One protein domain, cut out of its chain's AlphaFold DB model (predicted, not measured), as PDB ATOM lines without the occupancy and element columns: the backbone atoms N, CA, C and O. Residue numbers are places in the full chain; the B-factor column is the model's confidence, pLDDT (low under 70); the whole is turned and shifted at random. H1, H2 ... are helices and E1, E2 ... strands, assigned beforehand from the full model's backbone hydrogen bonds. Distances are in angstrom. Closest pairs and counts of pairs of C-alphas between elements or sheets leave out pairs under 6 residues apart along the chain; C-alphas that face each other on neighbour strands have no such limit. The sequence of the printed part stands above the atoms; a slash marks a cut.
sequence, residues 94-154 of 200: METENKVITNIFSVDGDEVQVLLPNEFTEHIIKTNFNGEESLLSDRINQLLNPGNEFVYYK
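AT A GLANCE: This is residues 94 to 154 of the 200 residues of an uncharacterized protein of Vibrio vulnificus (UniProt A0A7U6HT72). Two small two-stranded sheets, parallel E1 with E4 and antiparallel hairpin E2-E3, sit at one end; H1 stands at the other, and H2 makes an L with it, running back toward E1. The printed part has 61 residues in the order E1, E2, E3, H1, H2, E4, mixed helices and strands. It is compact, with a radius of gyration of the C-alphas of 11.8 A and spans of 29 by 20 by 19 A.

IN THESE COORDINATES: Find E1, residues 99 to 102, from C-alpha 99 at (-98.867, -132.584, 5.388); E4, residues 149 to 152, ends with C-alpha 152 at (-105.769, -139.745, 1.434). E2 is residues 105 to 108, E3 111 to 114, H1 118 to 128, 15.2 A long, and H2 133 to 143, 15.8 A.

HOW THE PARTS SIT: Between E1 and E4, N 100 and O 149 are 2.8 A apart, within hydrogen-bond range. Residues 94 to 95 pair antiparallel with 100 to 101 of E1. The closest C-alphas of E2 and E4, Ser 106 and Tyr 152, are 5.8 A apart. In hairpin E2 and E3, N 106 and O 113 are 2.8 A apart. The closest C-alphas of E1 and H2, Val 100 and Leu 143, are 7.1 A apart. H2 and H1 are close but not clearly touching, C-alphas 133 and 125 being closest at 6.0 A. Their lines are about perpendicular, 86 degrees. In H1 and H2 every O i to N i+4 pair is within hydrogen-bond range.

THE WHOLE: C-alphas 97 and 119 are farthest apart, 31.6 A. The printed part has no cut, its five links are tight, and no printed residue is under 70 in pLDDT.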
ATOM      1  N   MET A  94     -97.709-140.984   7.019       90.50
ATOM      2  CA  MET A  94     -96.526-140.152   6.801       90.50
ATOM      3  C   MET A  94     -96.823-138.724   7.182       90.50
ATOM      4  O   MET A  94     -97.735-138.108   6.639       90.50
ATOM      5  N   GLU A  95     -95.963-138.190   8.031       89.94
ATOM      6  CA  GLU A  95     -95.969-136.795   8.423       89.94
ATOM      7  C   GLU A  95     -94.754-136.083   7.838       89.94
ATOM      8  O   GLU A  95     -93.583-136.437   8.058       89.94
ATOM      9  N   THR A  96     -95.053-135.021   7.109       86.50
ATOM     10  CA  THR A  96     -94.120-133.934   6.825       86.50
ATOM     11  C   THR A  96     -94.465-132.741   7.720       86.50
ATOM     12  O   THR A  96     -95.302-132.864   8.605       86.50
ATOM     13  N   GLU A  97     -93.806-131.597   7.532       84.62
ATOM     14  CA  GLU A  97     -93.991-130.432   8.410       84.62
ATOM     15  C   GLU A  97     -95.450-129.952   8.473       84.62
ATOM     16  O   GLU A  97     -95.919-129.633   9.558       84.62
ATOM     17  N   ASN A  98     -96.168-129.973   7.344       88.94
ATOM     18  CA  ASN A  98     -97.546-129.475   7.249       88.94
ATOM     19  C   ASN A  98     -98.461-130.405   6.444       88.94
ATOM     20  O   ASN A  98     -99.483-129.956   5.943       88.94
ATOM     21  N   LYS A  99     -98.077-131.664   6.215       91.31
ATOM     22  CA  LYS A  99     -98.867-132.584   5.388       91.31
ATOM     23  C   LYS A  99     -98.829-133.997   5.939       91.31
ATOM     24  O   LYS A  99     -97.744-134.504   6.238       91.31
ATOM     25  N   VAL A 100    -100.004-134.613   6.009       92.19
ATOM     26  CA  VAL A 100    -100.220-136.002   6.407       92.19
ATOM     27  C   VAL A 100    -100.772-136.783   5.224       92.19
ATOM     28  O   VAL A 100    -101.768-136.379   4.627       92.19
ATOM     29  N   ILE A 101    -100.138-137.911   4.902       91.69
ATOM     30  CA  ILE A 101    -100.636-138.860   3.899       91.69
ATOM     31  C   ILE A 101    -100.840-140.228   4.549       91.69
ATOM     32  O   ILE A 101     -99.934-140.743   5.211       91.69
ATOM     33  N   THR A 102    -102.018-140.827   4.373       91.00
ATOM     34  CA  THR A 102    -102.374-142.114   4.993       91.00
ATOM     35  C   THR A 102    -103.403-142.884   4.169       91.00
ATOM     36  O   THR A 102    -104.140-142.299   3.379       91.00
ATOM     37  N   ASN A 103    -103.465-144.202   4.368       89.62
ATOM     38  CA  ASN A 103    -104.533-145.068   3.868       89.62
ATOM     39  C   ASN A 103    -105.446-145.632   4.982       89.62
ATOM     40  O   ASN A 103    -106.209-146.560   4.731       89.62
ATOM     41  N   ILE A 104    -105.351-145.112   6.212       89.62
ATOM     42  CA  ILE A 104    -106.082-145.629   7.387       89.62
ATOM     43  C   ILE A 104    -107.448-144.958   7.537       89.62
ATOM     44  O   ILE A 104    -108.444-145.600   7.874       89.62
ATOM     45  N   PHE A 105    -107.500-143.657   7.293       87.94
ATOM     46  CA  PHE A 105    -108.701-142.848   7.423       87.94
ATOM     47  C   PHE A 105    -108.727-141.771   6.338       87.94
ATOM     48  O   PHE A 105    -107.730-141.543   5.654       87.94
ATOM     49  N   SER A 106    -109.878-141.132   6.181       88.38
ATOM     50  CA  SER A 106    -110.084-139.942   5.361       88.38
ATOM     51  C   SER A 106    -110.805-138.863   6.165       88.38
ATOM     52  O   SER A 106    -111.341-139.141   7.241       88.38
ATOM     53  N   VAL A 107    -110.773-137.631   5.662       87.50
ATOM     54  CA  VAL A 107    -111.449-136.480   6.263       87.50
ATOM     55  C   VAL A 107    -112.414-135.909   5.233       87.50
ATOM     56  O   VAL A 107    -111.984-135.576   4.128       87.50
ATOM     57  N   ASP A 108    -113.687-135.785   5.599       84.75
ATOM     58  CA  ASP A 108    -114.716-135.116   4.798       84.75
ATOM     59  C   ASP A 108    -115.353-133.993   5.628       84.75
ATOM     60  O   ASP A 108    -116.126-134.223   6.559       84.75
ATOM     61  N   GLY A 109    -114.959-132.751   5.338       82.06
ATOM     62  CA  GLY A 109    -115.303-131.599   6.169       82.06
ATOM     63  C   GLY A 109    -114.726-131.729   7.581       82.06
ATOM     64  O   GLY A 109    -113.509-131.742   7.752       82.06
ATOM     65  N   ASP A 110    -115.609-131.818   8.576       78.44
ATOM     66  CA  ASP A 110    -115.246-131.990   9.990       78.44
ATOM     67  C   ASP A 110    -115.296-133.465  10.443       78.44
ATOM     68  O   ASP A 110    -115.015-133.770  11.605       78.44
ATOM     69  N   GLU A 111    -115.678-134.392   9.556       83.81
ATOM     70  CA  GLU A 111    -115.836-135.808   9.884       83.81
ATOM     71  C   GLU A 111    -114.594-136.627   9.518       83.81
ATOM     72  O   GLU A 111    -113.991-136.463   8.458       83.81
ATOM     73  N   VAL A 112    -114.234-137.553  10.409       85.56
ATOM     74  CA  VAL A 112    -113.142-138.509  10.210       85.56
ATOM     75  C   VAL A 112    -113.740-139.870   9.909       85.56
ATOM     76  O   VAL A 112    -114.406-140.465  10.757       85.56
ATOM     77  N   GLN A 113    -113.462-140.391   8.721       87.81
ATOM     78  CA  GLN A 113    -113.914-141.709   8.310       87.81
ATOM     79  C   GLN A 113    -112.747-142.693   8.348       87.81
ATOM     80  O   GLN A 113    -111.820-142.599   7.546       87.81
ATOM     81  N   VAL A 114    -112.798-143.677   9.247       85.19
ATOM     82  CA  VAL A 114    -111.875-144.821   9.208       85.19
ATOM     83  C   VAL A 114    -112.232-145.680   8.002       85.19
ATOM     84  O   VAL A 114    -113.378-146.098   7.849       85.19
ATOM     85  N   LEU A 115    -111.253-145.926   7.136       86.00
ATOM     86  CA  LEU A 115    -111.459-146.677   5.898       86.00
ATOM     87  C   LEU A 115    -111.113-148.159   6.054       86.00
ATOM     88  O   LEU A 115    -111.419-148.945   5.172       86.00
ATOM     89  N   LEU A 116    -110.525-148.561   7.182       82.69
ATOM     90  CA  LEU A 116    -110.135-149.941   7.459       82.69
ATOM     91  C   LEU A 116    -111.320-150.847   7.845       82.69
ATOM     92  O   LEU A 116    -112.115-150.471   8.711       82.69
ATOM     93  N   PRO A 117    -111.387-152.091   7.329       85.81
ATOM     94  CA  PRO A 117    -112.224-153.143   7.897       85.81
ATOM     95  C   PRO A 117    -111.940-153.363   9.388       85.81
ATOM     96  O   PRO A 117    -110.781-153.387   9.810       85.81
ATOM     97  N   ASN A 118    -112.993-153.608  10.176       86.31
ATOM     98  CA  ASN A 118    -112.896-153.774  11.633       86.31
ATOM     99  C   ASN A 118    -111.846-154.812  12.058       86.31
ATOM    100  O   ASN A 118    -111.100-154.577  13.001       86.31
ATOM    101  N   GLU A 119    -111.737-155.929  11.337       85.31
ATOM    102  CA  GLU A 119    -110.758-156.984  11.625       85.31
ATOM    103  C   GLU A 119    -109.296-156.508  11.534       85.31
ATOM    104  O   GLU A 119    -108.453-156.917  12.339       85.31
ATOM    105  N   PHE A 120    -108.984-155.603  10.601       88.94
ATOM    106  CA  PHE A 120    -107.651-155.010  10.481       88.94
ATOM    107  C   PHE A 120    -107.432-153.926  11.531       88.94
ATOM    108  O   PHE A 120    -106.355-153.867  12.128       88.94
ATOM    109  N   THR A 121    -108.460-153.127  11.820       88.62
ATOM    110  CA  THR A 121    -108.436-152.123  12.891       88.62
ATOM    111  C   THR A 121    -108.141-152.765  14.248       88.62
ATOM    112  O   THR A 121    -107.200-152.357  14.929       88.62
ATOM    113  N   GLU A 122    -108.858-153.831  14.612       89.94
ATOM    114  CA  GLU A 122    -108.629-154.583  15.852       89.94
ATOM    115  C   GLU A 122    -107.203-155.139  15.928       89.94
ATOM    116  O   GLU A 122    -106.545-155.059  16.971       89.94
ATOM    117  N   HIS A 123    -106.692-155.675  14.815       90.38
ATOM    118  CA  HIS A 123    -105.329-156.186  14.756       90.38
ATOM    119  C   HIS A 123    -104.291-155.078  14.974       90.38
ATOM    120  O   HIS A 123    -103.358-155.263  15.759       90.38
ATOM    121  N   ILE A 124    -104.448-153.923  14.318       90.12
ATOM    122  CA  ILE A 124    -103.547-152.770  14.468       90.12
ATOM    123  C   ILE A 124    -103.573-152.258  15.907       90.12
ATOM    124  O   ILE A 124    -102.505-152.070  16.489       90.12
ATOM    125  N   ILE A 125    -104.762-152.097  16.497       91.06
ATOM    126  CA  ILE A 125    -104.934-151.661  17.889       91.06
ATOM    127  C   ILE A 125    -104.232-152.631  18.840       91.06
ATOM    128  O   ILE A 125    -103.430-152.227  19.683       91.06
ATOM    129  N   LYS A 126    -104.466-153.934  18.677       91.31
ATOM    130  CA  LYS A 126    -103.866-154.956  19.539       91.31
ATOM    131  C   LYS A 126    -102.342-154.999  19.440       91.31
ATOM    132  O   LYS A 126    -101.677-155.189  20.454       91.31
ATOM    133  N   THR A 127    -101.794-154.865  18.234       89.06
ATOM    134  CA  THR A 127    -100.353-155.037  17.986       89.06
ATOM    135  C   THR A 127     -99.533-153.772  18.215       89.06
ATOM    136  O   THR A 127     -98.389-153.885  18.646       89.06
ATOM    137  N   ASN A 128    -100.097-152.586  17.970       89.62
ATOM    138  CA  ASN A 128     -99.353-151.319  18.000       89.62
ATOM    139  C   ASN A 128     -99.803-150.371  19.117       89.62
ATOM    140  O   ASN A 128     -99.038-149.502  19.522       89.62
ATOM    141  N   PHE A 129    -101.013-150.562  19.643       89.81
ATOM    142  CA  PHE A 129    -101.615-149.702  20.665       89.81
ATOM    143  C   PHE A 129    -101.992-150.486  21.929       89.81
ATOM    144  O   PHE A 129    -102.842-150.059  22.699       89.81
ATOM    145  N   ASN A 130    -101.378-151.656  22.147       89.38
ATOM    146  CA  ASN A 130    -101.601-152.520  23.316       89.38
ATOM    147  C   ASN A 130    -103.074-152.898  23.576       89.38
ATOM    148  O   ASN A 130    -103.431-153.259  24.695       89.38
ATOM    149  N   GLY A 131    -103.932-152.854  22.553       89.88
ATOM    150  CA  GLY A 131    -105.367-153.114  22.705       89.88
ATOM    151  C   GLY A 131    -106.206-151.889  23.091       89.88
ATOM    152  O   GLY A 131    -107.417-152.025  23.231       89.88
ATOM    153  N   GLU A 132    -105.601-150.710  23.253       92.62
ATOM    154  CA  GLU A 132    -106.285-149.488  23.683       92.62
ATOM    155  C   GLU A 132    -106.718-148.637  22.477       92.62
ATOM    156  O   GLU A 132    -105.935-147.882  21.901       92.62
ATOM    157  N   GLU A 133    -107.994-148.733  22.099       89.62
ATOM    158  CA  GLU A 133    -108.586-147.990  20.972       89.62
ATOM    159  C   GLU A 133    -108.474-146.461  21.121       89.62
ATOM    160  O   GLU A 133    -108.285-145.741  20.136       89.62
ATOM    161  N   SER A 134    -108.524-145.958  22.359       92.44
ATOM    162  CA  SER A 134    -108.357-144.531  22.649       92.44
ATOM    163  C   SER A 134    -107.005-143.996  22.183       92.44
ATOM    164  O   SER A 134    -106.945-142.868  21.715       92.44
ATOM    165  N   LEU A 135    -105.936-144.801  22.223       91.56
ATOM    166  CA  LEU A 135    -104.611-144.367  21.769       91.56
ATOM    167  C   LEU A 135    -104.551-144.179  20.248       91.56
ATOM    168  O   LEU A 135    -103.900-143.249  19.775       91.56
ATOM    169  N   LEU A 136    -105.247-145.026  19.480       88.12
ATOM    170  CA  LEU A 136    -105.379-144.835  18.035       88.12
ATOM    171  C   LEU A 136    -106.205-143.577  17.738       88.12
ATOM    172  O   LEU A 136    -105.802-142.763  16.911       88.12
ATOM    173  N   SER A 137    -107.314-143.385  18.455       88.06
ATOM    174  CA  SER A 137    -108.168-142.197  18.315       88.06
ATOM    175  C   SER A 137    -107.414-140.905  18.640       88.06
ATOM    176  O   SER A 137    -107.462-139.948  17.871       88.06
ATOM    177  N   ASP A 138    -106.651-140.888  19.734       90.25
ATOM    178  CA  ASP A 138    -105.811-139.755  20.123       90.25
ATOM    179  C   ASP A 138    -104.730-139.479  19.077       90.25
ATOM    180  O   ASP A 138    -104.487-138.319  18.736       90.25
ATOM    181  N   ARG A 139    -104.108-140.528  18.521       89.56
ATOM    182  CA  ARG A 139    -103.123-140.377  17.445       89.56
ATOM    183  C   ARG A 139    -103.756-139.762  16.199       89.56
ATOM    184  O   ARG A 139    -103.183-138.827  15.650       89.56
ATOM    185  N   ILE A 140    -104.932-140.232  15.788       87.69
ATOM    186  CA  ILE A 140    -105.684-139.666  14.659       87.69
ATOM    187  C   ILE A 140    -106.015-138.192  14.926       87.69
ATOM    188  O   ILE A 140    -105.693-137.339  14.104       87.69
ATOM    189  N   ASN A 141    -106.547-137.862  16.103       87.31
ATOM    190  CA  ASN A 141    -106.884-136.483  16.472       87.31
ATOM    191  C   ASN A 141    -105.665-135.547  16.463       87.31
ATOM    192  O   ASN A 141    -105.773-134.402  16.031       87.31
ATOM    193  N   GLN A 142    -104.491-136.026  16.885       88.00
ATOM    194  CA  GLN A 142    -103.241-135.258  16.797       88.00
ATOM    195  C   GLN A 142    -102.827-134.966  15.349       88.00
ATOM    196  O   GLN A 142    -102.233-133.926  15.075       88.00
ATOM    197  N   LEU A 143    -103.112-135.873  14.414       87.62
ATOM    198  CA  LEU A 143    -102.779-135.684  13.001       87.62
ATOM    199  C   LEU A 143    -103.682-134.646  12.336       87.62
ATOM    200  O   LEU A 143    -103.233-133.938  11.438       87.62
ATOM    201  N   LEU A 144    -104.914-134.507  12.825       84.75
ATOM    202  CA  LEU A 144    -105.931-133.572  12.337       84.75
ATOM    203  C   LEU A 144    -105.756-132.140  12.858       84.75
ATOM    204  O   LEU A 144    -106.669-131.321  12.768       84.75
ATOM    205  N   ASN A 145    -104.584-131.815  13.410       81.50
ATOM    206  CA  ASN A 145    -104.255-130.450  13.792       81.50
ATOM    207  C   ASN A 145    -104.521-129.484  12.616       81.50
ATOM    208  O   ASN A 145    -104.055-129.758  11.511       81.50
ATOM    209  N   PRO A 146    -105.153-128.313  12.839       76.94
ATOM    210  CA  PRO A 146    -105.508-127.370  11.766       76.94
ATOM    211  C   PRO A 146    -104.340-126.858  10.904       76.94
ATOM    212  O   PRO A 146    -104.566-126.225   9.879       76.94
ATOM    213  N   GLY A 147    -103.093-127.070  11.337       83.12
ATOM    214  CA  GLY A 147    -101.892-126.740  10.568       83.12
ATOM    215  C   GLY A 147    -101.498-127.785   9.518       83.12
ATOM    216  O   GLY A 147    -100.625-127.499   8.702       83.12
ATOM    217  N   ASN A 148    -102.116-128.968   9.527       88.69
ATOM    218  CA  ASN A 148    -101.799-130.057   8.613       88.69
ATOM    219  C   ASN A 148    -102.766-130.092   7.423       88.69
ATOM    220  O   ASN A 148    -103.982-130.123   7.585       88.69
ATOM    221  N   GLU A 149    -102.216-130.174   6.217       91.12
ATOM    222  CA  GLU A 149    -102.909-130.632   5.019       91.12
ATOM    223  C   GLU A 149    -103.070-132.156   5.094       91.12
ATOM    224  O   GLU A 149    -102.091-132.889   5.245       91.12
ATOM    225  N   PHE A 150    -104.299-132.647   4.976       91.12
ATOM    226  CA  PHE A 150    -104.577-134.076   4.977       91.12
ATOM    227  C   PHE A 150    -104.845-134.575   3.557       91.12
ATOM    228  O   PHE A 150    -105.684-134.016   2.852       91.12
ATOM    229  N   VAL A 151    -104.154-135.639   3.145       91.31
ATOM    230  CA  VAL A 151    -104.336-136.264   1.830       91.31
ATOM    231  C   VAL A 151    -104.493-137.767   1.995       91.31
ATOM    232  O   VAL A 151    -103.609-138.450   2.516       91.31
ATOM    233  N   TYR A 152    -105.610-138.303   1.517       90.19
ATOM    234  CA  TYR A 152    -105.769-139.745   1.434       90.19
ATOM    235  C   TYR A 152    -104.822-140.312   0.369       90.19
ATOM    236  O   TYR A 152    -104.625-139.721  -0.691       90.19
ATOM    237  N   TYR A 153    -104.199-141.456   0.653       88.19
ATOM    238  CA  TYR A 153    -103.119-142.021  -0.163       88.19
ATOM    239  C   TYR A 153    -103.456-142.138  -1.655       88.19
ATOM    240  O   TYR A 153    -102.600-141.847  -2.491       88.19
ATOM    241  N   LYS A 154    -104.687-142.533  -2.000       82.75
ATOM    242  CA  LYS A 154    -105.101-142.665  -3.405       82.75
ATOM    243  C   LYS A 154    -105.163-141.328  -4.146       82.75
ATOM    244  O   LYS A 154    -104.948-141.309  -5.353       82.75
TER     245      LYS A 154